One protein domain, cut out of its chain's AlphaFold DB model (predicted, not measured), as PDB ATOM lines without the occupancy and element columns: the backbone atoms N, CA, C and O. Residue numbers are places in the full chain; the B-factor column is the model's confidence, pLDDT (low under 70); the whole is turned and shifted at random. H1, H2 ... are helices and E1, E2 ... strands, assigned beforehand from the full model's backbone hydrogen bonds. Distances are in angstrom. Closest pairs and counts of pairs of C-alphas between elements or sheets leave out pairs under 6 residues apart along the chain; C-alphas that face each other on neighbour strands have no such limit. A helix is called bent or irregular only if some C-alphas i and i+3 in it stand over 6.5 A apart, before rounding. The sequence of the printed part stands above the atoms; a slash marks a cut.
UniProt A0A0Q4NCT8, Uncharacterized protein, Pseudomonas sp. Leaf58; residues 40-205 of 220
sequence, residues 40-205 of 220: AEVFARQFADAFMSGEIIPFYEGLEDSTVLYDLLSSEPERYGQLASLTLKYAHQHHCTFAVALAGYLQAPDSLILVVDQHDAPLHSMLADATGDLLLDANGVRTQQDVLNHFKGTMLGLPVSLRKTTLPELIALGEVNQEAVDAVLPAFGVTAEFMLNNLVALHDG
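This is residues 40 to 205 of the 220 residues of an uncharacterized protein of Pseudomonas sp. Leaf58 (UniProt A0A0Q4NCT8). A curled sheet of five strands, like part of a barrel, has H5 packed along one face and H6 over the other, while H8, long and kinked, crosses H5, H4 and H1 in turn and reaches H2 with its residues 201 to 202. H2 and H3 lie off the sheet, at one end of the longest axis, and the turn between E1 and E2 lies at the other. The printed part has 166 residues with eight named helices and five named strands, in the order H1 H2 H3 H4 H5 E1 E2 E3 E4 H6 E5 H7 H8; the class is mixed, helices and strands. The sheet's order is E4 E3 E2 E1 E5, antiparallel throughout. The whole is compact, with a radius of gyration of the C-alphas of 14.9 A and spans of 43 by 35 by 27 A.

The sheet is made of E1, residues 112 to 117 and 16.7 A long, E2, residues 122 to 128 and 16.4 A, E3, residues 134 to 137, E4, residues 140 to 143, and E5, residues 160 to 164 and 13.7 A. E1 begins at C-alpha 112, (-22.312, 40.550, -17.023). Before it come H1, residues 41 to 52 and 16.3 A, beginning at C-alpha 41, (-14.333, 22.956, -23.739), H2, residues 67 to 75, H3, residues 77 to 80, H4, residues 83 to 92 and 14.2 A, and H5, residues 95 to 106 and 16.3 A. H6 is residues 144 to 154, 15.7 A long, and H7 is residues 167 to 172. H8, residues 178 to 203, measures 34.5 A and ends at C-alpha 203, (-6.871, 41.100, -36.924); it is irregular, with C-alphas 197 and 200 8.3 A apart, and has a kink of 60 degrees near residue 197.

E1 E2 E3 E4 form a meander, each strand the antiparallel neighbour of the one before. N 113 and O 126 of the hairpin E1 and E2 are 2.9 A apart, within hydrogen-bond range, as are N 136 and O 127 of E3 and E2 at 2.8 A, N 142 and O 135 of E4 and E3 at 2.8 A, and N 114 and O 163 of E1 and E5 at 2.8 A. The sheet is strongly twisted, with edge strands E4 and E5. It stands in three layers, helices on both faces: H1 and H5 on one, H6 on the other. H5 is over E2 at a height over the sheet of 8.5 A and runs along the strands, at 17 degrees to E2 on the local plane; the closest C-alphas are those of Ala 99 and Met 126, 5.3 A. H6 comes closest to E5 at the C-alphas of Lys 152 and Val 160, 6.1 A. H4, H7 and H8 only graze the sheet. H8 is the hub. It touches H1 at a steep tilt of 65 degrees, closest at the C-alphas of Ala 44 and Gly 189, 4.1 A; H4 at a steep tilt of 61 degrees, closest at Leu 83 and Thr 191, 6.2 A; and H5, about perpendicular at 88 degrees, closest at Ala 101 and Val 181, 5.3 A. H8 and H2 touch only at their ends, and only just, with 3 pairs of C-alphas within 8 A. H2 and H3 are close but not clearly touching, with the C-alphas of Leu 73 and Tyr 80 5.5 A apart. Every O i to N i+4 pair is within hydrogen-bond range in H1, H2, H4, H5, H6 and H7, against 15 of 22 in H8; H3 is too short for such a pair.

The two C-alphas farthest apart are those of Glu 78 and His 119, 43.9 A. The printed part has no cut. The link from H1 to H2, residues 53 to 66, is long, and the other links are tight. The mean pLDDT of the printed part is 83.9; residues 60, 174 to 176, 178 and 203 to 205 are under 70.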
ATOM      1  N   ALA A  40     -13.460  20.105 -26.747       87.12
ATOM      2  CA  ALA A  40     -13.643  21.471 -27.243       87.12
ATOM      3  C   ALA A  40     -13.729  22.506 -26.101       87.12
ATOM      4  O   ALA A  40     -13.250  23.633 -26.232       87.12
ATOM      5  N   GLU A  41     -14.248  22.115 -24.936       87.62
ATOM      6  CA  GLU A  41     -14.333  22.956 -23.739       87.62
ATOM      7  C   GLU A  41     -12.970  23.479 -23.247       87.62
ATOM      8  O   GLU A  41     -12.906  24.510 -22.572       87.62
ATOM      9  N   VAL A  42     -11.863  22.820 -23.609       90.75
ATOM     10  CA  VAL A  42     -10.507  23.295 -23.299       90.75
ATOM     11  C   VAL A  42     -10.207  24.602 -24.030       90.75
ATOM     12  O   VAL A  42      -9.642  25.517 -23.432       90.75
ATOM     13  N   PHE A  43     -10.619  24.723 -25.292       91.81
ATOM     14  CA  PHE A  43     -10.434  25.948 -26.068       91.81
ATOM     15  C   PHE A  43     -11.341  27.069 -25.574       91.81
ATOM     16  O   PHE A  43     -10.883  28.203 -25.455       91.81
ATOM     17  N   ALA A  44     -12.587  26.749 -25.200       90.12
ATOM     18  CA  ALA A  44     -13.488  27.711 -24.559       90.12
ATOM     19  C   ALA A  44     -12.823  28.338 -23.329       90.12
ATOM     20  O   ALA A  44     -12.815  29.558 -23.173       90.12
ATOM     21  N   ARG A  45     -12.207  27.497 -22.491       89.25
ATOM     22  CA  ARG A  45     -11.471  27.938 -21.307       89.25
ATOM     23  C   ARG A  45     -10.276  28.815 -21.657       89.25
ATOM     24  O   ARG A  45     -10.145  29.889 -21.091       89.25
ATOM     25  N   GLN A  46      -9.416  28.368 -22.570       92.44
ATOM     26  CA  GLN A  46      -8.224  29.124 -22.966       92.44
ATOM     27  C   GLN A  46      -8.582  30.507 -23.508       92.44
ATOM     28  O   GLN A  46      -7.972  31.498 -23.120       92.44
ATOM     29  N   PHE A  47      -9.592  30.573 -24.374       92.12
ATOM     30  CA  PHE A  47     -10.041  31.825 -24.962       92.12
ATOM     31  C   PHE A  47     -10.662  32.754 -23.917       92.12
ATOM     32  O   PHE A  47     -10.343  33.938 -23.878       92.12
ATOM     33  N   ALA A  48     -11.498  32.220 -23.025       90.88
ATOM     34  CA  ALA A  48     -12.103  33.004 -21.958       90.88
ATOM     35  C   ALA A  48     -11.061  33.511 -20.942       90.88
ATOM     36  O   ALA A  48     -11.117  34.673 -20.552       90.88
ATOM     37  N   ASP A  49     -10.085  32.685 -20.555       91.62
ATOM     38  CA  ASP A  49      -8.991  33.088 -19.663       91.62
ATOM     39  C   ASP A  49      -8.163  34.230 -20.291       91.62
ATOM     40  O   ASP A  49      -7.907  35.235 -19.628       91.62
ATOM     41  N   ALA A  50      -7.812  34.115 -21.578       91.88
ATOM     42  CA  ALA A  50      -7.076  35.145 -22.315       91.88
ATOM     43  C   ALA A  50      -7.894  36.436 -22.523       91.88
ATOM     44  O   ALA A  50      -7.347  37.538 -22.506       91.88
ATOM     45  N   PHE A  51      -9.217  36.324 -22.673       93.12
ATOM     46  CA  PHE A  51     -10.116  37.478 -22.685       93.12
ATOM     47  C   PHE A  51     -10.104  38.188 -21.326       93.12
ATOM     48  O   PHE A  51      -9.899  39.397 -21.262       93.12
ATOM     49  N   MET A  52     -10.259  37.436 -20.230       91.69
ATOM     50  CA  MET A  52     -10.296  38.006 -18.881       91.69
ATOM     51  C   MET A  52      -8.972  38.667 -18.475       91.69
ATOM     52  O   MET A  52      -8.987  39.575 -17.640       91.69
ATOM     53  N   SER A  53      -7.840  38.231 -19.038       90.25
ATOM     54  CA  SER A  53      -6.528  38.854 -18.821       90.25
ATOM     55  C   SER A  53      -6.217  40.018 -19.771       90.25
ATOM     56  O   SER A  53      -5.205  40.692 -19.570       90.25
ATOM     57  N   GLY A  54      -7.070  40.284 -20.767       87.56
ATOM     58  CA  GLY A  54      -6.852  41.325 -21.776       87.56
ATOM     59  C   GLY A  54      -5.767  40.978 -22.804       87.56
ATOM     60  O   GLY A  54      -5.211  41.871 -23.437       87.56
ATOM     61  N   GLU A  55      -5.431  39.694 -22.957       88.75
ATOM     62  CA  GLU A  55      -4.438  39.213 -23.929       88.75
ATOM     63  C   GLU A  55      -4.997  39.125 -25.356       88.75
ATOM     64  O   GLU A  55      -4.230  39.088 -26.319       88.75
ATOM     65  N   ILE A  56      -6.324  39.090 -25.496       86.88
ATOM     66  CA  ILE A  56      -7.010  39.076 -26.788       86.88
ATOM     67  C   ILE A  56      -7.334  40.506 -27.210       86.88
ATOM     68  O   ILE A  56      -7.934  41.275 -26.461       86.88
ATOM     69  N   ILE A  57      -6.976  40.836 -28.446       83.56
ATOM     70  CA  ILE A  57      -7.368  42.086 -29.088       83.56
ATOM     71  C   ILE A  57      -8.804  41.911 -29.624       83.56
ATOM     72  O   ILE A  57      -9.159  40.822 -30.079       83.56
ATOM     73  N   PRO A  58      -9.663  42.937 -29.558       82.94
ATOM     74  CA  PRO A  58     -10.992  42.873 -30.152       82.94
ATOM     75  C   PRO A  58     -10.946  42.746 -31.683       82.94
ATOM     76  O   PRO A  58     -10.029  43.241 -32.341       82.94
ATOM     77  N   PHE A  59     -11.943  42.070 -32.251       77.88
ATOM     78  CA  PHE A  59     -12.097  41.906 -33.697       77.88
ATOM     79  C   PHE A  59     -12.796  43.121 -34.317       77.88
ATOM     80  O   PHE A  59     -13.677  43.712 -33.693       77.88
ATOM     81  N   TYR A  60     -12.419  43.462 -35.554       63.84
ATOM     82  CA  TYR A  60     -12.966  44.618 -36.274       63.84
ATOM     83  C   TYR A  60     -14.447  44.433 -36.647       63.84
ATOM     84  O   TYR A  60     -15.259  45.342 -36.483       63.84
ATOM     85  N   GLU A  61     -14.821  43.225 -37.073       70.50
ATOM     86  CA  GLU A  61     -16.192  42.852 -37.430       70.50
ATOM     87  C   GLU A  61     -16.677  41.673 -36.584       70.50
ATOM     88  O   GLU A  61     -15.894  40.853 -36.095       70.50
ATOM     89  N   GLY A  62     -17.997  41.576 -36.411       73.12
ATOM     90  CA  GLY A  62     -18.597  40.382 -35.829       73.12
ATOM     91  C   GLY A  62     -18.310  39.157 -36.683       73.12
ATOM     92  O   GLY A  62     -18.394  39.236 -37.904       73.12
ATOM     93  N   LEU A  63     -18.025  38.009 -36.057       75.81
ATOM     94  CA  LEU A  63     -17.787  36.774 -36.808       75.81
ATOM     95  C   LEU A  63     -18.938  36.439 -37.767       75.81
ATOM     96  O   LEU A  63     -18.682  35.997 -38.878       75.81
ATOM     97  N   GLU A  64     -20.189  36.678 -37.372       74.38
ATOM     98  CA  GLU A  64     -21.368  36.440 -38.220       74.38
ATOM     99  C   GLU A  64     -21.406  37.265 -39.518       74.38
ATOM    100  O   GLU A  64     -22.012  36.813 -40.490       74.38
ATOM    101  N   ASP A  65     -20.713  38.406 -39.547       71.94
ATOM    102  CA  ASP A  65     -20.652  39.334 -40.681       71.94
ATOM    103  C   ASP A  65     -19.297  39.271 -41.422       71.94
ATOM    104  O   ASP A  65     -19.119  39.906 -42.458       71.94
ATOM    105  N   SER A  66     -18.329  38.501 -40.913       73.19
ATOM    106  CA  SER A  66     -16.944  38.536 -41.386       73.19
ATOM    107  C   SER A  66     -16.750  37.814 -42.726       73.19
ATOM    108  O   SER A  66     -16.908  36.594 -42.850       73.19
ATOM    109  N   THR A  67     -16.290  38.562 -43.728       72.00
ATOM    110  CA  THR A  67     -15.870  38.021 -45.036       72.00
ATOM    111  C   THR A  67     -14.625  37.134 -44.921       72.00
ATOM    112  O   THR A  67     -14.558  36.072 -45.539       72.00
ATOM    113  N   VAL A  68     -13.684  37.500 -44.044       70.94
ATOM    114  CA  VAL A  68     -12.496  36.690 -43.717       70.94
ATOM    115  C   VAL A  68     -12.898  35.332 -43.140       70.94
ATOM    116  O   VAL A  68     -12.336  34.304 -43.525       70.94
ATOM    117  N   LEU A  69     -13.903  35.300 -42.253       72.19
ATOM    118  CA  LEU A  69     -14.457  34.039 -41.765       72.19
ATOM    119  C   LEU A  69     -14.991  33.210 -42.936       72.19
ATOM    120  O   LEU A  69     -14.641  32.039 -43.049       72.19
ATOM    121  N   TYR A  70     -15.811  33.795 -43.811       73.00
ATOM    122  CA  TYR A  70     -16.388  33.076 -44.948       73.00
ATOM    123  C   TYR A  70     -15.327  32.413 -45.843       73.00
ATOM    124  O   TYR A  70     -15.477  31.242 -46.216       73.00
ATOM    125  N   ASP A  71     -14.237  33.117 -46.142       74.38
ATOM    126  CA  ASP A  71     -13.144  32.591 -46.961       74.38
ATOM    127  C   ASP A  71     -12.411  31.435 -46.264       74.38
ATOM    128  O   ASP A  71     -12.173  30.381 -46.868       74.38
ATOM    129  N   LEU A  72     -12.129  31.574 -44.964       71.81
ATOM    130  CA  LEU A  72     -11.501  30.518 -44.166       71.81
ATOM    131  C   LEU A  72     -12.400  29.277 -44.065       71.81
ATOM    132  O   LEU A  72     -11.933  28.158 -44.292       71.81
ATOM    133  N   LEU A  73     -13.703  29.459 -43.829       75.06
ATOM    134  CA  LEU A  73     -14.691  28.374 -43.817       75.06
ATOM    135  C   LEU A  73     -14.749  27.631 -45.154       75.06
ATOM    136  O   LEU A  73     -14.873  26.405 -45.183       75.06
ATOM    137  N   SER A  74     -14.668  28.375 -46.257       73.31
ATOM    138  CA  SER A  74     -14.735  27.824 -47.611       73.31
ATOM    139  C   SER A  74     -13.465  27.065 -47.999       73.31
ATOM    140  O   SER A  74     -13.534  26.142 -48.813       73.31
ATOM    141  N   SER A  75     -12.318  27.422 -47.416       77.31
ATOM    142  CA  SER A  75     -11.040  26.757 -47.686       77.31
ATOM    143  C   SER A  75     -10.863  25.431 -46.932       77.31
ATOM    144  O   SER A  75     -10.274  24.499 -47.481       77.31
ATOM    145  N   GLU A  76     -11.433  25.299 -45.727       78.06
ATOM    146  CA  GLU A  76     -11.383  24.074 -44.910       78.06
ATOM    147  C   GLU A  76     -12.787  23.603 -44.450       78.06
ATOM    148  O   GLU A  76     -13.063  23.502 -43.248       78.06
ATOM    149  N   PRO A  77     -13.699  23.249 -45.376       74.81
ATOM    150  CA  PRO A  77     -15.095  22.949 -45.045       74.81
ATOM    151  C   PRO A  77     -15.268  21.702 -44.165       74.81
ATOM    152  O   PRO A  77     -16.206  21.632 -43.376       74.81
ATOM    153  N   GLU A  78     -14.366  20.719 -44.261       75.19
ATOM    154  CA  GLU A  78     -14.400  19.520 -43.407       75.19
ATOM    155  C   GLU A  78     -14.061  19.837 -41.946       75.19
ATOM    156  O   GLU A  78     -14.560  19.174 -41.038       75.19
ATOM    157  N   ARG A  79     -13.233  20.863 -41.718       70.62
ATOM    158  CA  ARG A  79     -12.769  21.263 -40.389       70.62
ATOM    159  C   ARG A  79     -13.697  22.288 -39.750       70.62
ATOM    160  O   ARG A  79     -14.027  22.166 -38.575       70.62
ATOM    161  N   TYR A  80     -14.133  23.281 -40.524       73.38
ATOM    162  CA  TYR A  80     -14.895  24.418 -40.009       73.38
ATOM    163  C   TYR A  80     -16.363  24.444 -40.439       73.38
ATOM    164  O   TYR A  80     -17.086  25.367 -40.072       73.38
ATOM    165  N   GLY A  81     -16.861  23.429 -41.150       70.19
ATOM    166  CA  GLY A  81     -18.225  23.424 -41.697       70.19
ATOM    167  C   GLY A  81     -19.352  23.616 -40.669       70.19
ATOM    168  O   GLY A  81     -20.448  24.037 -41.030       70.19
ATOM    169  N   GLN A  82     -19.088  23.356 -39.385       75.94
ATOM    170  CA  GLN A  82     -20.039  23.578 -38.290       75.94
ATOM    171  C   GLN A  82     -19.985  24.977 -37.658       75.94
ATOM    172  O   GLN A  82     -20.929  25.365 -36.969       75.94
ATOM    173  N   LEU A  83     -18.917  25.742 -37.892       81.00
ATOM    174  CA  LEU A  83     -18.630  26.981 -37.172       81.00
ATOM    175  C   LEU A  83     -19.686  28.062 -37.419       81.00
ATOM    176  O   LEU A  83     -20.236  28.584 -36.458       81.00
ATOM    177  N   ALA A  84     -20.057  28.327 -38.675       75.06
ATOM    178  CA  ALA A  84     -21.080  29.333 -38.989       75.06
ATOM    179  C   ALA A  84     -22.421  29.050 -38.290       75.06
ATOM    180  O   ALA A  84     -23.065  29.956 -37.770       75.06
ATOM    181  N   SER A  85     -22.827  27.776 -38.232       78.00
ATOM    182  CA  SER A  85     -24.087  27.390 -37.583       78.00
ATOM    183  C   SER A  85     -24.036  27.594 -36.071       78.00
ATOM    184  O   SER A  85     -25.021  28.028 -35.474       78.00
ATOM    185  N   LEU A  86     -22.894  27.279 -35.454       82.38
ATOM    186  CA  LEU A  86     -22.671  27.461 -34.023       82.38
ATOM    187  C   LEU A  86     -22.626  28.947 -33.663       82.38
ATOM    188  O   LEU A  86     -23.389  29.367 -32.795       82.38
ATOM    189  N   THR A  87     -21.816  29.738 -34.371       81.50
ATOM    190  CA  THR A  87     -21.678  31.186 -34.157       81.50
ATOM    191  C   THR A  87     -23.042  31.870 -34.172       81.50
ATOM    192  O   THR A  87     -23.448  32.414 -33.153       81.50
ATOM    193  N   LEU A  88     -23.823  31.723 -35.246       78.00
ATOM    194  CA  LEU A  88     -25.156  32.335 -35.340       78.00
ATOM    195  C   LEU A  88     -26.109  31.920 -34.228       78.00
ATOM    196  O   LEU A  88     -26.888  32.725 -33.718       78.00
ATOM    197  N   LYS A  89     -26.126  30.625 -33.905       80.94
ATOM    198  CA  LYS A  89     -27.068  30.100 -32.925       80.94
ATOM    199  C   LYS A  89     -26.802  30.716 -31.558       80.94
ATOM    200  O   LYS A  89     -27.742  31.118 -30.875       80.94
ATOM    201  N   TYR A  90     -25.537  30.838 -31.175       81.12
ATOM    202  CA  TYR A  90     -25.177  31.444 -29.899       81.12
ATOM    203  C   TYR A  90     -25.178  32.972 -29.936       81.12
ATOM    204  O   TYR A  90     -25.486  33.579 -28.917       81.12
ATOM    205  N   ALA A  91     -24.943  33.587 -31.090       80.62
ATOM    206  CA  ALA A  91     -25.053  35.027 -31.280       80.62
ATOM    207  C   ALA A  91     -26.493  35.538 -31.193       80.62
ATOM    208  O   ALA A  91     -26.742  36.562 -30.569       80.62
ATOM    209  N   HIS A  92     -27.459  34.811 -31.764       79.12
ATOM    210  CA  HIS A  92     -28.825  35.322 -31.917       79.12
ATOM    211  C   HIS A  92     -29.882  34.625 -31.061       79.12
ATOM    212  O   HIS A  92     -30.893  35.242 -30.744       79.12
ATOM    213  N   GLN A  93     -29.720  33.340 -30.720       78.56
ATOM    214  CA  GLN A  93     -30.754  32.593 -29.977       78.56
ATOM    215  C   GLN A  93     -30.371  32.297 -28.531       78.56
ATOM    216  O   GLN A  93     -31.242  32.136 -27.683       78.56
ATOM    217  N   HIS A  94     -29.080  32.146 -28.252       83.62
ATOM    218  CA  HIS A  94     -28.611  31.645 -26.959       83.62
ATOM    219  C   HIS A  94     -27.561  32.547 -26.312       83.62
ATOM    220  O   HIS A  94     -26.848  32.098 -25.415       83.62
ATOM    221  N   HIS A  95     -27.487  33.816 -26.708       86.00
ATOM    222  CA  HIS A  95     -26.503  34.762 -26.182       86.00
ATOM    223  C   HIS A  95     -26.600  34.927 -24.658       86.00
ATOM    224  O   HIS A  95     -25.578  34.943 -23.973       86.00
ATOM    225  N   CYS A  96     -27.819  34.958 -24.104       87.44
ATOM    226  CA  CYS A  96     -28.066  35.041 -22.657       87.44
ATOM    227  C   CYS A  96     -27.617  33.782 -21.923       87.44
ATOM    228  O   CYS A  96     -26.943  33.872 -20.897       87.44
ATOM    229  N   THR A  97     -27.945  32.604 -22.464       87.62
ATOM    230  CA  THR A  97     -27.457  31.328 -21.919       87.62
ATOM    231  C   THR A  97     -25.931  31.288 -21.947       87.62
ATOM    232  O   THR A  97     -25.311  30.890 -20.964       87.62
ATOM    233  N   PHE A  98     -25.324  31.737 -23.045       87.62
ATOM    234  CA  PHE A  98     -23.881  31.772 -23.219       87.62
ATOM    235  C   PHE A  98     -23.184  32.682 -22.204       87.62
ATOM    236  O   PHE A  98     -22.288  32.225 -21.495       87.62
ATOM    237  N   ALA A  99     -23.636  33.931 -22.069       90.25
ATOM    238  CA  ALA A  99     -23.076  34.874 -21.104       90.25
ATOM    239  C   ALA A  99     -23.194  34.345 -19.663       90.25
ATOM    240  O   ALA A  99     -22.229  34.400 -18.902       90.25
ATOM    241  N   VAL A 100     -24.341  33.759 -19.294       88.75
ATOM    242  CA  VAL A 100     -24.531  33.158 -17.963       88.75
ATOM    243  C   VAL A 100     -23.611  31.959 -17.742       88.75
ATOM    244  O   VAL A 100     -23.000  31.852 -16.676       88.75
ATOM    245  N   ALA A 101     -23.487  31.073 -18.730       88.12
ATOM    246  CA  ALA A 101     -22.624  29.904 -18.633       88.12
ATOM    247  C   ALA A 101     -21.155  30.300 -18.456       88.12
ATOM    248  O   ALA A 101     -20.498  29.794 -17.546       88.12
ATOM    249  N   LEU A 102     -20.653  31.245 -19.260       88.25
ATOM    250  CA  LEU A 102     -19.285  31.734 -19.114       88.25
ATOM    251  C   LEU A 102     -19.072  32.487 -17.793       88.25
ATOM    252  O   LEU A 102     -18.067  32.240 -17.135       88.25
ATOM    253  N   ALA A 103     -19.999  33.346 -17.350       90.19
ATOM    254  CA  ALA A 103     -19.870  34.030 -16.056       90.19
ATOM    255  C   ALA A 103     -19.796  33.042 -14.890       90.19
ATOM    256  O   ALA A 103     -18.962  33.189 -13.995       90.19
ATOM    257  N   GLY A 104     -20.662  32.023 -14.899       86.62
ATOM    258  CA  GLY A 104     -20.646  30.960 -13.898       86.62
ATOM    259  C   GLY A 104     -19.339  30.169 -13.933       86.62
ATOM    260  O   GLY A 104     -18.738  29.919 -12.890       86.62
ATOM    261  N   TYR A 105     -18.872  29.835 -15.136       85.88
ATOM    262  CA  TYR A 105     -17.634  29.097 -15.359       85.88
ATOM    263  C   TYR A 105     -16.388  29.854 -14.878       85.88
ATOM    264  O   TYR A 105     -15.553  29.294 -14.166       85.88
ATOM    265  N   LEU A 106     -16.294  31.142 -15.209       87.12
ATOM    266  CA  LEU A 106     -15.193  32.031 -14.831       87.12
ATOM    267  C   LEU A 106     -15.285  32.521 -13.379       87.12
ATOM    268  O   LEU A 106     -14.378  33.201 -12.906       87.12
ATOM    269  N   GLN A 107     -16.372  32.198 -12.669       88.06
ATOM    270  CA  GLN A 107     -16.687  32.744 -11.343       88.06
ATOM    271  C   GLN A 107     -16.689  34.283 -11.331       88.06
ATOM    272  O   GLN A 107     -16.281  34.913 -10.356       88.06
ATOM    273  N   ALA A 108     -17.180  34.884 -12.417       88.19
ATOM    274  CA  ALA A 108     -17.199  36.323 -12.652       88.19
ATOM    275  C   ALA A 108     -18.647  36.834 -12.804       88.19
ATOM    276  O   ALA A 108     -19.055  37.247 -13.882       88.19
ATOM    277  N   PRO A 109     -19.482  36.805 -11.753       83.62
ATOM    278  CA  PRO A 109     -20.874  37.248 -11.863       83.62
ATOM    279  C   PRO A 109     -21.018  38.760 -12.114       83.62
ATOM    280  O   PRO A 109     -22.040  39.189 -12.641       83.62
ATOM    281  N   ASP A 110     -20.006  39.559 -11.759       88.31
ATOM    282  CA  ASP A 110     -20.023  41.022 -11.888       88.31
ATOM    283  C   ASP A 110     -19.582  41.527 -13.275       88.31
ATOM    284  O   ASP A 110     -19.612  42.736 -13.525       88.31
ATOM    285  N   SER A 111     -19.171  40.624 -14.176       93.06
ATOM    286  CA  SER A 111     -18.791  40.971 -15.550       93.06
ATOM    287  C   SER A 111     -19.969  41.002 -16.520       93.06
ATOM    288  O   SER A 111     -19.794  41.376 -17.672       93.06
ATOM    289  N   LEU A 112     -21.180  40.634 -16.102       93.81
ATOM    290  CA  LEU A 112     -22.312  40.550 -17.023       93.81
ATOM    291  C   LEU A 112     -22.794  41.933 -17.473       93.81
ATOM    292  O   LEU A 112     -23.145  42.796 -16.660       93.81
ATOM    293  N   ILE A 113     -22.900  42.095 -18.788       95.25
ATOM    294  CA  ILE A 113     -23.407  43.290 -19.459       95.25
ATOM    295  C   ILE A 113     -24.597  42.912 -20.345       95.25
ATOM    296  O   ILE A 113     -24.593  41.880 -21.016       95.25
ATOM    297  N   LEU A 114     -25.612  43.771 -20.357       93.94
ATOM    298  CA  LEU A 114     -26.708  43.767 -21.318       93.94
ATOM    299  C   LEU A 114     -26.532  44.905 -22.313       93.94
ATOM    300  O   LEU A 114     -26.236  46.036 -21.924       93.94
ATOM    301  N   VAL A 115     -26.813  44.611 -23.576       94.06
ATOM    302  CA  VAL A 115     -27.186  45.627 -24.557       94.06
ATOM    303  C   VAL A 115     -28.687  45.840 -24.424       94.06
ATOM    304  O   VAL A 115     -29.451  44.873 -24.461       94.06
ATOM    305  N   VAL A 116     -29.114  47.087 -24.259       93.94
ATOM    306  CA  VAL A 116     -30.530  47.448 -24.149       93.94
ATOM    307  C   VAL A 116     -30.905  48.546 -25.136       93.94
ATOM    308  O   VAL A 116     -30.063  49.365 -25.521       93.94
ATOM    309  N   ASP A 117     -32.172  48.570 -25.534       93.38
ATOM    310  CA  ASP A 117     -32.736  49.672 -26.308       93.38
ATOM    311  C   ASP A 117     -33.049  50.902 -25.429       93.38
ATOM    312  O   ASP A 117     -32.833  50.924 -24.216       93.38
ATOM    313  N   GLN A 118     -33.591  51.953 -26.048       92.38
ATOM    314  CA  GLN A 118     -34.010  53.192 -25.377       92.38
ATOM    315  C   GLN A 118     -35.121  53.027 -24.312       92.38
ATOM    316  O   GLN A 118     -35.460  53.997 -23.630       92.38
ATOM    317  N   HIS A 119     -35.735  51.849 -24.207       92.31
ATOM    318  CA  HIS A 119     -36.788  51.504 -23.252       92.31
ATOM    319  C   HIS A 119     -36.327  50.455 -22.228       92.31
ATOM    320  O   HIS A 119     -37.171  49.867 -21.551       92.31
ATOM    321  N   ASP A 120     -35.013  50.234 -22.107       89.50
ATOM    322  CA  ASP A 120     -34.393  49.200 -21.271       89.50
ATOM    323  C   ASP A 120     -34.773  47.758 -21.664       89.50
ATOM    324  O   ASP A 120     -34.577  46.824 -20.878       89.50
ATOM    325  N   ALA A 121     -35.289  47.536 -22.879       89.81
ATOM    326  CA  ALA A 121     -35.556  46.189 -23.364       89.81
ATOM    327  C   ALA A 121     -34.229  45.489 -23.715       89.81
ATOM    328  O   ALA A 121     -33.408  46.075 -24.428       89.81
ATOM    329  N   PRO A 122     -33.992  44.255 -23.233       89.31
ATOM    330  CA  PRO A 122     -32.762  43.526 -23.516       89.31
ATOM    331  C   PRO A 122     -32.704  43.127 -24.991       89.31
ATOM    332  O   PRO A 122     -33.634  42.521 -25.517       89.31
ATOM    333  N   LEU A 123     -31.589  43.458 -25.636       88.94
ATOM    334  CA  LEU A 123     -31.295  43.102 -27.023       88.94
ATOM    335  C   LEU A 123     -30.265  41.977 -27.107       88.94
ATOM    336  O   LEU A 123     -30.359  41.133 -27.988       88.94
ATOM    337  N   HIS A 124     -29.276  41.985 -26.206       91.31
ATOM    338  CA  HIS A 124     -28.162  41.036 -26.207       91.31
ATOM    339  C   HIS A 124     -27.443  41.014 -24.857       91.31
ATOM    340  O   HIS A 124     -27.648  41.899 -24.025       91.31
ATOM    341  N   SER A 125     -26.568  40.033 -24.639       91.38
ATOM    342  CA  SER A 125     -25.814  39.869 -23.391       91.38
ATOM    343  C   SER A 125     -24.383  39.405 -23.628       91.38
ATOM    344  O   SER A 125     -24.121  38.619 -24.536       91.38
ATOM    345  N   MET A 126     -23.479  39.842 -22.759       93.44
ATOM    346  CA  MET A 126     -22.034  39.692 -22.921       93.44
ATOM    347  C   MET A 126     -21.334  39.698 -21.563       93.44
ATOM    348  O   MET A 126     -21.935  40.020 -20.535       93.44
ATOM    349  N   LEU A 127     -20.050  39.352 -21.572       94.44
ATOM    350  CA  LEU A 127     -19.149  39.532 -20.442       94.44
ATOM    351  C   LEU A 127     -18.202  40.686 -20.703       94.44
ATOM    352  O   LEU A 127     -17.686  40.805 -21.801       94.44
ATOM    353  N   ALA A 128     -17.939  41.486 -19.685       95.19
ATOM    354  CA  ALA A 128     -16.870  42.460 -19.670       95.19
ATOM    355  C   ALA A 128     -15.598  41.875 -19.049       95.19
ATOM    356  O   ALA A 128     -15.657  41.056 -18.128       95.19
ATOM    357  N   ASP A 129     -14.443  42.315 -19.525       93.44
ATOM    358  CA  ASP A 129     -13.180  42.019 -18.866       93.44
ATOM    359  C   ASP A 129     -13.061  42.784 -17.528       93.44
ATOM    360  O   ASP A 129     -13.965  43.505 -17.091       93.44
ATOM    361  N   ALA A 130     -11.927  42.630 -16.841       89.44
ATOM    362  CA  ALA A 130     -11.708  43.284 -15.551       89.44
ATOM    363  C   ALA A 130     -11.665  44.824 -15.642       89.44
ATOM    364  O   ALA A 130     -11.956  45.498 -14.650       89.44
ATOM    365  N   THR A 131     -11.292  45.378 -16.801       89.12
ATOM    366  CA  THR A 131     -11.257  46.831 -17.033       89.12
ATOM    367  C   THR A 131     -12.624  47.385 -17.429       89.12
ATOM    368  O   THR A 131     -12.950  48.527 -17.098       89.12
ATOM    369  N   GLY A 132     -13.454  46.551 -18.055       87.69
ATOM    370  CA  GLY A 132     -14.722  46.935 -18.646       87.69
ATOM    371  C   GLY A 132     -14.601  47.344 -20.111       87.69
ATOM    372  O   GLY A 132     -15.632  47.584 -20.731       87.69
ATOM    373  N   ASP A 133     -13.396  47.447 -20.671       87.00
ATOM    374  CA  ASP A 133     -13.170  47.977 -22.016       87.00
ATOM    375  C   ASP A 133     -13.463  46.943 -23.110       87.00
ATOM    376  O   ASP A 133     -13.917  47.307 -24.203       87.00
ATOM    377  N   LEU A 134     -13.250  45.659 -22.807       93.31
ATOM    378  CA  LEU A 134     -13.480  44.551 -23.729       93.31
ATOM    379  C   LEU A 134     -14.747  43.786 -23.360       93.31
ATOM    380  O   LEU A 134     -15.029  43.539 -22.189       93.31
ATOM    381  N   LEU A 135     -15.486  43.373 -24.385       94.06
ATOM    382  CA  LEU A 135     -16.730  42.627 -24.280       94.06
ATOM    383  C   LEU A 135     -16.619  41.313 -25.052       94.06
ATOM    384  O   LEU A 135     -16.283  41.322 -26.232       94.06
ATOM    385  N   LEU A 136     -16.924  40.199 -24.394       92.69
ATOM    386  CA  LEU A 136     -16.979  38.863 -24.973       92.69
ATOM    387  C   LEU A 136     -18.432  38.411 -25.114       92.69
ATOM    388  O   LEU A 136     -19.173  38.331 -24.129       92.69
ATOM    389  N   ASP A 137     -18.807  38.048 -26.333       89.12
ATOM    390  CA  ASP A 137     -20.028  37.313 -26.638       89.12
ATOM    391  C   ASP A 137     -19.733  36.109 -27.549       89.12
ATOM    392  O   ASP A 137     -18.583  35.729 -27.784       89.12
ATOM    393  N   ALA A 138     -20.786  35.458 -28.038       79.50
ATOM    394  CA  ALA A 138     -20.652  34.303 -28.918       79.50
ATOM    395  C   ALA A 138     -20.044  34.638 -30.296       79.50
ATOM    396  O   ALA A 138     -19.572  33.733 -30.984       79.50
ATOM    397  N   ASN A 139     -20.044  35.917 -30.681       78.38
ATOM    398  CA  ASN A 139     -19.439  36.434 -31.904       78.38
ATOM    399  C   ASN A 139     -17.973  36.838 -31.725       78.38
ATOM    400  O   ASN A 139     -17.350  37.247 -32.705       78.38
ATOM    401  N   GLY A 140     -17.424  36.729 -30.515       87.31
ATOM    402  CA  GLY A 140     -16.023  37.001 -30.216       87.31
ATOM    403  C   GLY A 140     -15.828  38.151 -29.233       87.31
ATOM    404  O   GLY A 140     -16.714  38.489 -28.450       87.31
ATOM    405  N   VAL A 141     -14.623  38.723 -29.246       89.88
ATOM    406  CA  VAL A 141     -14.229  39.840 -28.378       89.88
ATOM    407  C   VAL A 141     -14.342  41.146 -29.155       89.88
ATOM    408  O   VAL A 141     -13.869  41.232 -30.286       89.88
ATOM    409  N   ARG A 142     -14.952  42.167 -28.553       90.12
ATOM    410  CA  ARG A 142     -15.163  43.501 -29.132       90.12
ATOM    411  C   ARG A 142     -14.889  44.596 -28.104       90.12
ATOM    412  O   ARG A 142     -14.809  44.309 -26.912       90.12
ATOM    413  N   THR A 143     -14.791  45.853 -28.532       91.44
ATOM    414  CA  THR A 143     -14.864  46.983 -27.591       91.44
ATOM    415  C   THR A 143     -16.316  47.360 -27.292       91.44
ATOM    416  O   THR A 143     -17.238  47.019 -28.041       91.44
ATOM    417  N   GLN A 144     -16.539  48.140 -26.228       91.94
ATOM    418  CA  GLN A 144     -17.854  48.745 -25.972       91.94
ATOM    419  C   GLN A 144     -18.384  49.548 -27.166       91.94
ATOM    420  O   GLN A 144     -19.573  49.483 -27.484       91.94
ATOM    421  N   GLN A 145     -17.508  50.312 -27.823       90.00
ATOM    422  CA  GLN A 145     -17.905  51.174 -28.928       90.00
ATOM    423  C   GLN A 145     -18.328  50.351 -30.148       90.00
ATOM    424  O   GLN A 145     -19.333  50.687 -30.776       90.00
ATOM    425  N   ASP A 146     -17.628  49.254 -30.439       88.50
ATOM    426  CA  ASP A 146     -17.952  48.371 -31.566       88.50
ATOM    427  C   ASP A 146     -19.304  47.689 -31.367       88.50
ATOM    428  O   ASP A 146     -20.120  47.636 -32.288       88.50
ATOM    429  N   VAL A 147     -19.589  47.228 -30.144       89.44
ATOM    430  CA  VAL A 147     -20.895  46.651 -29.798       89.44
ATOM    431  C   VAL A 147     -22.010  47.674 -30.005       89.44
ATOM    432  O   VAL A 147     -23.014  47.377 -30.652       89.44
ATOM    433  N   LEU A 148     -21.839  48.894 -29.492       90.06
ATOM    434  CA  LEU A 148     -22.836  49.951 -29.654       90.06
ATOM    435  C   LEU A 148     -23.042  50.320 -31.126       90.06
ATOM    436  O   LEU A 148     -24.182  50.505 -31.550       90.06
ATOM    437  N   ASN A 149     -21.967  50.404 -31.911       86.69
ATOM    438  CA  ASN A 149     -22.035  50.691 -33.341       86.69
ATOM    439  C   ASN A 149     -22.800  49.597 -34.097       86.69
ATOM    440  O   ASN A 149     -23.715  49.918 -34.858       86.69
ATOM    441  N   HIS A 150     -22.482  48.327 -33.832       85.06
ATOM    442  CA  HIS A 150     -23.153  47.178 -34.436       85.06
ATOM    443  C   HIS A 150     -24.660  47.190 -34.133       85.06
ATOM    444  O   HIS A 150     -25.479  47.249 -35.051       85.06
ATOM    445  N   PHE A 151     -25.054  47.253 -32.855       86.62
ATOM    446  CA  PHE A 151     -26.476  47.230 -32.489       86.62
ATOM    447  C   PHE A 151     -27.235  48.485 -32.921       86.62
ATOM    448  O   PHE A 151     -28.417  48.401 -33.250       86.62
ATOM    449  N   LYS A 152     -26.580  49.650 -32.986       85.12
ATOM    450  CA  LYS A 152     -27.187  50.859 -33.553       85.12
ATOM    451  C   LYS A 152     -27.491  50.688 -35.044       85.12
ATOM    452  O   LYS A 152     -28.540  51.150 -35.490       85.12
ATOM    453  N   GLY A 153     -26.610  50.029 -35.799       80.88
ATOM    454  CA  GLY A 153     -26.857  49.657 -37.196       80.88
ATOM    455  C   GLY A 153     -28.083  48.753 -37.328       80.88
ATOM    456  O   GLY A 153     -29.033  49.097 -38.035       80.88
ATOM    457  N   THR A 154     -28.117  47.662 -36.559       78.56
ATOM    458  CA  THR A 154     -29.223  46.688 -36.536       78.56
ATOM    459  C   THR A 154     -30.560  47.317 -36.132       78.56
ATOM    460  O   THR A 154     -31.604  46.998 -36.700       78.56
ATOM    461  N   MET A 155     -30.543  48.270 -35.197       81.62
ATOM    462  CA  MET A 155     -31.732  48.984 -34.715       81.62
ATOM    463  C   MET A 155     -32.104  50.209 -35.568       81.62
ATOM    464  O   MET A 155     -32.841  51.083 -35.107       81.62
ATOM    465  N   LEU A 156     -31.605  50.300 -36.807       82.12
ATOM    466  CA  LEU A 156     -31.892  51.388 -37.754       82.12
ATOM    467  C   LEU A 156     -31.631  52.787 -37.166       82.12
ATOM    468  O   LEU A 156     -32.365  53.744 -37.417       82.12
ATOM    469  N   GLY A 157     -30.579  52.907 -36.355       78.25
ATOM    470  CA  GLY A 157     -30.145  54.157 -35.738       78.25
ATOM    471  C   GLY A 157     -30.827  54.511 -34.416       78.25
ATOM    472  O   GLY A 157     -30.491  55.556 -33.851       78.25
ATOM    473  N   LEU A 158     -31.746  53.680 -33.904       85.38
ATOM    474  CA  LEU A 158     -32.333  53.898 -32.582       85.38
ATOM    475  C   LEU A 158     -31.258  53.832 -31.477       85.38
ATOM    476  O   LEU A 158     -30.279  53.094 -31.615       85.38
ATOM    477  N   PRO A 159     -31.411  54.601 -30.381       90.56
ATOM    478  CA  PRO A 159     -30.455  54.583 -29.282       90.56
ATOM    479  C   PRO A 159     -30.362  53.199 -28.635       90.56
ATOM    480  O   PRO A 159     -31.377  52.595 -28.285       90.56
ATOM    481  N   VAL A 160     -29.127  52.751 -28.435       94.12
ATOM    482  CA  VAL A 160     -28.770  51.538 -27.696       94.12
ATOM    483  C   VAL A 160     -27.749  51.896 -26.622       94.12
ATOM    484  O   VAL A 160     -26.989  52.856 -26.780       94.12
ATOM    485  N   SER A 161     -27.743  51.158 -25.516       95.44
ATOM    486  CA  SER A 161     -26.792  51.379 -24.424       95.44
ATOM    487  C   SER A 161     -26.357  50.076 -23.763       95.44
ATOM    488  O   SER A 161     -27.018  49.046 -23.897       95.44
ATOM    489  N   LEU A 162     -25.225  50.128 -23.059       95.62
ATOM    490  CA  LEU A 162     -24.716  49.023 -22.253       95.62
ATOM    491  C   LEU A 162     -25.105  49.232 -20.793       95.62
ATOM    492  O   LEU A 162     -24.929  50.321 -20.240       95.62
ATOM    493  N   ARG A 163     -25.584  48.173 -20.146       94.06
ATOM    494  CA  ARG A 163     -25.980  48.191 -18.738       94.06
ATOM    495  C   ARG A 163     -25.426  46.973 -18.014       94.06
ATOM    496  O   ARG A 163     -25.542  45.853 -18.499       94.06
ATOM    497  N   LYS A 164     -24.886  47.174 -16.811       93.62
ATOM    498  CA  LYS A 164     -24.548  46.055 -15.923       93.62
ATOM    499  C   LYS A 164     -25.800  45.262 -15.557       93.62
ATOM    500  O   LYS A 164     -26.846  45.844 -15.264       93.62
ATOM    501  N   THR A 165     -25.674  43.946 -15.541       92.06
ATOM    502  CA  THR A 165     -26.751  43.033 -15.153       92.06
ATOM    503  C   THR A 165     -26.242  42.012 -14.141       92.06
ATOM    504  O   THR A 165     -25.083  42.045 -13.730       92.06
ATOM    505  N   THR A 166     -27.118  41.115 -13.707       88.94
ATOM    506  CA  THR A 166     -26.783  40.044 -12.769       88.94
ATOM    507  C   THR A 166     -27.288  38.700 -13.279       88.94
ATOM    508  O   THR A 166     -28.244  38.633 -14.053       88.94
ATOM    509  N   LEU A 167     -26.689  37.608 -12.798       84.19
ATOM    510  CA  LEU A 167     -27.140  36.248 -13.116       84.19
ATOM    511  C   LEU A 167     -28.650  36.051 -12.841       84.19
ATOM    512  O   LEU A 167     -29.346  35.570 -13.734       84.19
ATOM    513  N   PRO A 168     -29.199  36.445 -11.666       85.88
ATOM    514  CA  PRO A 168     -30.634  36.322 -11.398       85.88
ATOM    515  C   PRO A 168     -31.513  37.102 -12.375       85.88
ATOM    516  O   PRO A 168     -32.592  36.634 -12.728       85.88
ATOM    517  N   GLU A 169     -31.059  38.273 -12.816       87.56
ATOM    518  CA  GLU A 169     -31.783  39.095 -13.780       87.56
ATOM    519  C   GLU A 169     -31.826  38.429 -15.160       87.56
ATOM    520  O   GLU A 169     -32.907  38.283 -15.727       87.56
ATOM    521  N   LEU A 170     -30.689  37.932 -15.659       83.38
ATOM    522  CA  LEU A 170     -30.629  37.208 -16.934       83.38
ATOM    523  C   LEU A 170     -31.446  35.911 -16.920       83.38
ATOM    524  O   LEU A 170     -32.099  35.581 -17.906       83.38
ATOM    525  N   ILE A 171     -31.464  35.195 -15.792       80.19
ATOM    526  CA  ILE A 171     -32.314  34.010 -15.618       80.19
ATOM    527  C   ILE A 171     -33.799  34.403 -15.646       80.19
ATOM    528  O   ILE A 171     -34.608  33.716 -16.271       80.19
ATOM    529  N   ALA A 172     -34.173  35.510 -14.996       82.75
ATOM    530  CA  ALA A 172     -35.559  35.981 -14.942       82.75
ATOM    531  C   ALA A 172     -36.111  36.419 -16.308       82.75
ATOM    532  O   ALA A 172     -37.324  36.359 -16.512       82.75
ATOM    533  N   LEU A 173     -35.242  36.799 -17.250       79.62
ATOM    534  CA  LEU A 173     -35.625  37.091 -18.636       79.62
ATOM    535  C   LEU A 173     -36.089  35.845 -19.415       79.62
ATOM    536  O   LEU A 173     -36.625  35.989 -20.506       79.62
ATOM    537  N   GLY A 174     -35.965  34.638 -18.847       64.75
ATOM    538  CA  GLY A 174     -36.516  33.404 -19.420       64.75
ATOM    539  C   GLY A 174     -35.621  32.730 -20.464       64.75
ATOM    540  O   GLY A 174     -36.019  31.731 -21.054       64.75
ATOM    541  N   GLU A 175     -34.401  33.235 -20.638       64.88
ATOM    542  CA  GLU A 175     -33.474  32.845 -21.705       64.88
ATOM    543  C   GLU A 175     -32.408  31.828 -21.263       64.88
ATOM    544  O   GLU A 175     -31.425  31.612 -21.974       64.88
ATOM    545  N   VAL A 176     -32.541  31.227 -20.072       68.69
ATOM    546  CA  VAL A 176     -31.516  30.336 -19.505       68.69
ATOM    547  C   VAL A 176     -32.145  29.111 -18.847       68.69
ATOM    548  O   VAL A 176     -32.888  29.221 -17.872       68.69
ATOM    549  N   ASN A 177     -31.811  27.924 -19.356       71.19
ATOM    550  CA  ASN A 177     -32.105  26.647 -18.709       71.19
ATOM    551  C   ASN A 177     -30.812  25.833 -18.519       71.19
ATOM    552  O   ASN A 177     -29.835  26.034 -19.239       71.19
ATOM    553  N   GLN A 178     -30.794  24.938 -17.526       69.31
ATOM    554  CA  GLN A 178     -29.575  24.221 -17.126       69.31
ATOM    555  C   GLN A 178     -29.016  23.323 -18.240       69.31
ATOM    556  O   GLN A 178     -27.809  23.268 -18.430       69.31
ATOM    557  N   GLU A 179     -29.883  22.664 -19.010       74.50
ATOM    558  CA  GLU A 179     -29.466  21.801 -20.122       74.50
ATOM    559  C   GLU A 179     -28.744  22.602 -21.220       74.50
ATOM    560  O   GLU A 179     -27.729  22.165 -21.759       74.50
ATOM    561  N   ALA A 180     -29.223  23.814 -21.509       73.62
ATOM    562  CA  ALA A 180     -28.598  24.712 -22.468       73.62
ATOM    563  C   ALA A 180     -27.248  25.242 -21.956       73.62
ATOM    564  O   ALA A 180     -26.309  25.350 -22.741       73.62
ATOM    565  N   VAL A 181     -27.120  25.508 -20.650       75.88
ATOM    566  CA  VAL A 181     -25.841  25.880 -20.017       75.88
ATOM    567  C   VAL A 181     -24.811  24.753 -20.143       75.88
ATOM    568  O   VAL A 181     -23.659  25.016 -20.483       75.88
ATOM    569  N   ASP A 182     -25.216  23.501 -19.938       78.25
ATOM    570  CA  ASP A 182     -24.301  22.357 -20.029       78.25
ATOM    571  C   ASP A 182     -23.821  22.116 -21.478       78.25
ATOM    572  O   ASP A 182     -22.698  21.662 -21.703       78.25
ATOM    573  N   ALA A 183     -24.642  22.465 -22.474       79.88
ATOM    574  CA  ALA A 183     -24.323  22.290 -23.891       79.88
ATOM    575  C   ALA A 183     -23.536  23.459 -24.515       79.88
ATOM    576  O   ALA A 183     -22.863  23.269 -25.531       79.88
ATOM    577  N   VAL A 184     -23.625  24.670 -23.956       85.81
ATOM    578  CA  VAL A 184     -23.106  25.883 -24.614       85.81
ATOM    579  C   VAL A 184     -21.580  25.993 -24.558       85.81
ATOM    580  O   VAL A 184     -20.971  26.433 -25.528       85.81
ATOM    581  N   LEU A 185     -20.941  25.569 -23.459       85.88
ATOM    582  CA  LEU A 185     -19.490  25.722 -23.284       85.88
ATOM    583  C   LEU A 185     -18.673  24.841 -24.240       85.88
ATOM    584  O   LEU A 185     -17.780  25.382 -24.896       85.88
ATOM    585  N   PRO A 186     -18.963  23.531 -24.396       88.25
ATOM    586  CA  PRO A 186     -18.275  22.725 -25.400       88.25
ATOM    587  C   PRO A 186     -18.478  23.292 -26.810       88.25
ATOM    588  O   PRO A 186     -17.538  23.356 -27.598       88.25
ATOM    589  N   ALA A 187     -19.697  23.734 -27.125       86.94
ATOM    590  CA  ALA A 187     -20.041  24.245 -28.444       86.94
ATOM    591  C   ALA A 187     -19.303  25.551 -28.779       86.94
ATOM    592  O   ALA A 187     -18.754  25.683 -29.873       86.94
ATOM    593  N   PHE A 188     -19.208  26.471 -27.814       86.69
ATOM    594  CA  PHE A 188     -18.352  27.650 -27.925       86.69
ATOM    595  C   PHE A 188     -16.877  27.282 -28.080       86.69
ATOM    596  O   PHE A 188     -16.145  27.984 -28.764       86.69
ATOM    597  N   GLY A 189     -16.451  26.158 -27.505       89.69
ATOM    598  CA  GLY A 189     -15.110  25.612 -27.670       89.69
ATOM    599  C   GLY A 189     -14.662  25.477 -29.124       89.69
ATOM    600  O   GLY A 189     -13.510  25.752 -29.432       89.69
ATOM    601  N   VAL A 190     -15.581  25.152 -30.034       87.69
ATOM    602  CA  VAL A 190     -15.295  25.086 -31.477       87.69
ATOM    603  C   VAL A 190     -15.036  26.481 -32.057       87.69
ATOM    604  O   VAL A 190     -14.082  26.675 -32.811       87.69
ATOM    605  N   THR A 191     -15.856  27.470 -31.690       87.00
ATOM    606  CA  THR A 191     -15.657  28.870 -32.098       87.00
ATOM    607  C   THR A 191     -14.367  29.433 -31.506       87.00
ATOM    608  O   THR A 191     -13.596  30.078 -32.208       87.00
ATOM    609  N   ALA A 192     -14.086  29.125 -30.242       89.44
ATOM    610  CA  ALA A 192     -12.868  29.508 -29.544       89.44
ATOM    611  C   ALA A 192     -11.616  28.887 -30.172       89.44
ATOM    612  O   ALA A 192     -10.631  29.588 -30.380       89.44
ATOM    613  N   GLU A 193     -11.654  27.601 -30.531       89.19
ATOM    614  CA  GLU A 193     -10.563  26.936 -31.248       89.19
ATOM    615  C   GLU A 193     -10.275  27.639 -32.575       89.19
ATOM    616  O   GLU A 193      -9.117  27.903 -32.906       89.19
ATOM    617  N   PHE A 194     -11.321  27.958 -33.342       86.75
ATOM    618  CA  PHE A 194     -11.159  28.701 -34.584       86.75
ATOM    619  C   PHE A 194     -10.533  30.073 -34.338       86.75
ATOM    620  O   PHE A 194      -9.542  30.398 -34.991       86.75
ATOM    621  N   MET A 195     -11.072  30.850 -33.395       86.88
ATOM    622  CA  MET A 195     -10.573  32.190 -33.088       86.88
ATOM    623  C   MET A 195      -9.104  32.140 -32.677       86.88
ATOM    624  O   MET A 195      -8.294  32.821 -33.291       86.88
ATOM    625  N   LEU A 196      -8.736  31.276 -31.724       87.75
ATOM    626  CA  LEU A 196      -7.358  31.123 -31.243       87.75
ATOM    627  C   LEU A 196      -6.376  30.773 -32.366       87.75
ATOM    628  O   LEU A 196      -5.266  31.300 -32.401       87.75
ATOM    629  N   ASN A 197      -6.779  29.904 -33.294       86.56
ATOM    630  CA  ASN A 197      -5.924  29.483 -34.403       86.56
ATOM    631  C   ASN A 197      -5.815  30.528 -35.524       86.56
ATOM    632  O   ASN A 197      -4.880  30.454 -36.319       86.56
ATOM    633  N   ASN A 198      -6.748  31.482 -35.594       80.50
ATOM    634  CA  ASN A 198      -6.855  32.445 -36.690       80.50
ATOM    635  C   ASN A 198      -6.781  33.910 -36.229       80.50
ATOM    636  O   ASN A 198      -7.065  34.795 -37.029       80.50
ATOM    637  N   LEU A 199      -6.365  34.183 -34.981       78.00
ATOM    638  CA  LEU A 199      -6.308  35.539 -34.413       78.00
ATOM    639  C   LEU A 199      -5.621  36.538 -35.351       78.00
ATOM    640  O   LEU A 199      -6.186  37.581 -35.645       78.00
ATOM    641  N   VAL A 200      -4.440  36.198 -35.876       74.75
ATOM    642  CA  VAL A 200      -3.680  37.086 -36.777       74.75
ATOM    643  C   VAL A 200      -4.473  37.413 -38.044       74.75
ATOM    644  O   VAL A 200      -4.608  38.576 -38.390       74.75
ATOM    645  N   ALA A 201      -5.055  36.408 -38.703       70.69
ATOM    646  CA  ALA A 201      -5.826  36.619 -39.929       70.69
ATOM    647  C   ALA A 201      -7.115  37.424 -39.688       70.69
ATOM    648  O   ALA A 201      -7.551  38.157 -40.567       70.69
ATOM    649  N   LEU A 202      -7.720  37.287 -38.505       71.31
ATOM    650  CA  LEU A 202      -8.911  38.040 -38.108       71.31
ATOM    651  C   LEU A 202      -8.584  39.482 -37.679       71.31
ATOM    652  O   LEU A 202      -9.456  40.342 -37.766       71.31
ATOM    653  N   HIS A 203      -7.358  39.748 -37.218       68.75
ATOM    654  CA  HIS A 203      -6.871  41.100 -36.924       68.75
ATOM    655  C   HIS A 203      -6.418  41.845 -38.177       68.75
ATOM    656  O   HIS A 203      -6.761  43.010 -38.335       68.75
ATOM    657  N   ASP A 204      -5.702  41.158 -39.065       63.09
ATOM    658  CA  ASP A 204      -5.155  41.707 -40.309       63.09
ATOM    659  C   ASP A 204      -6.111  41.490 -41.500       63.09
ATOM    660  O   ASP A 204      -5.675  41.405 -42.652       63.09
ATOM    661  N   GLY A 205      -7.417  41.340 -41.232       52.78
ATOM    662  CA  GLY A 205      -8.446  41.329 -42.276       52.78
ATOM    663  C   GLY A 205      -8.284  42.551 -43.186       52.78
ATOM    664  O   GLY A 205      -7.714  43.543 -42.731       52.78
TER     665      GLY A 205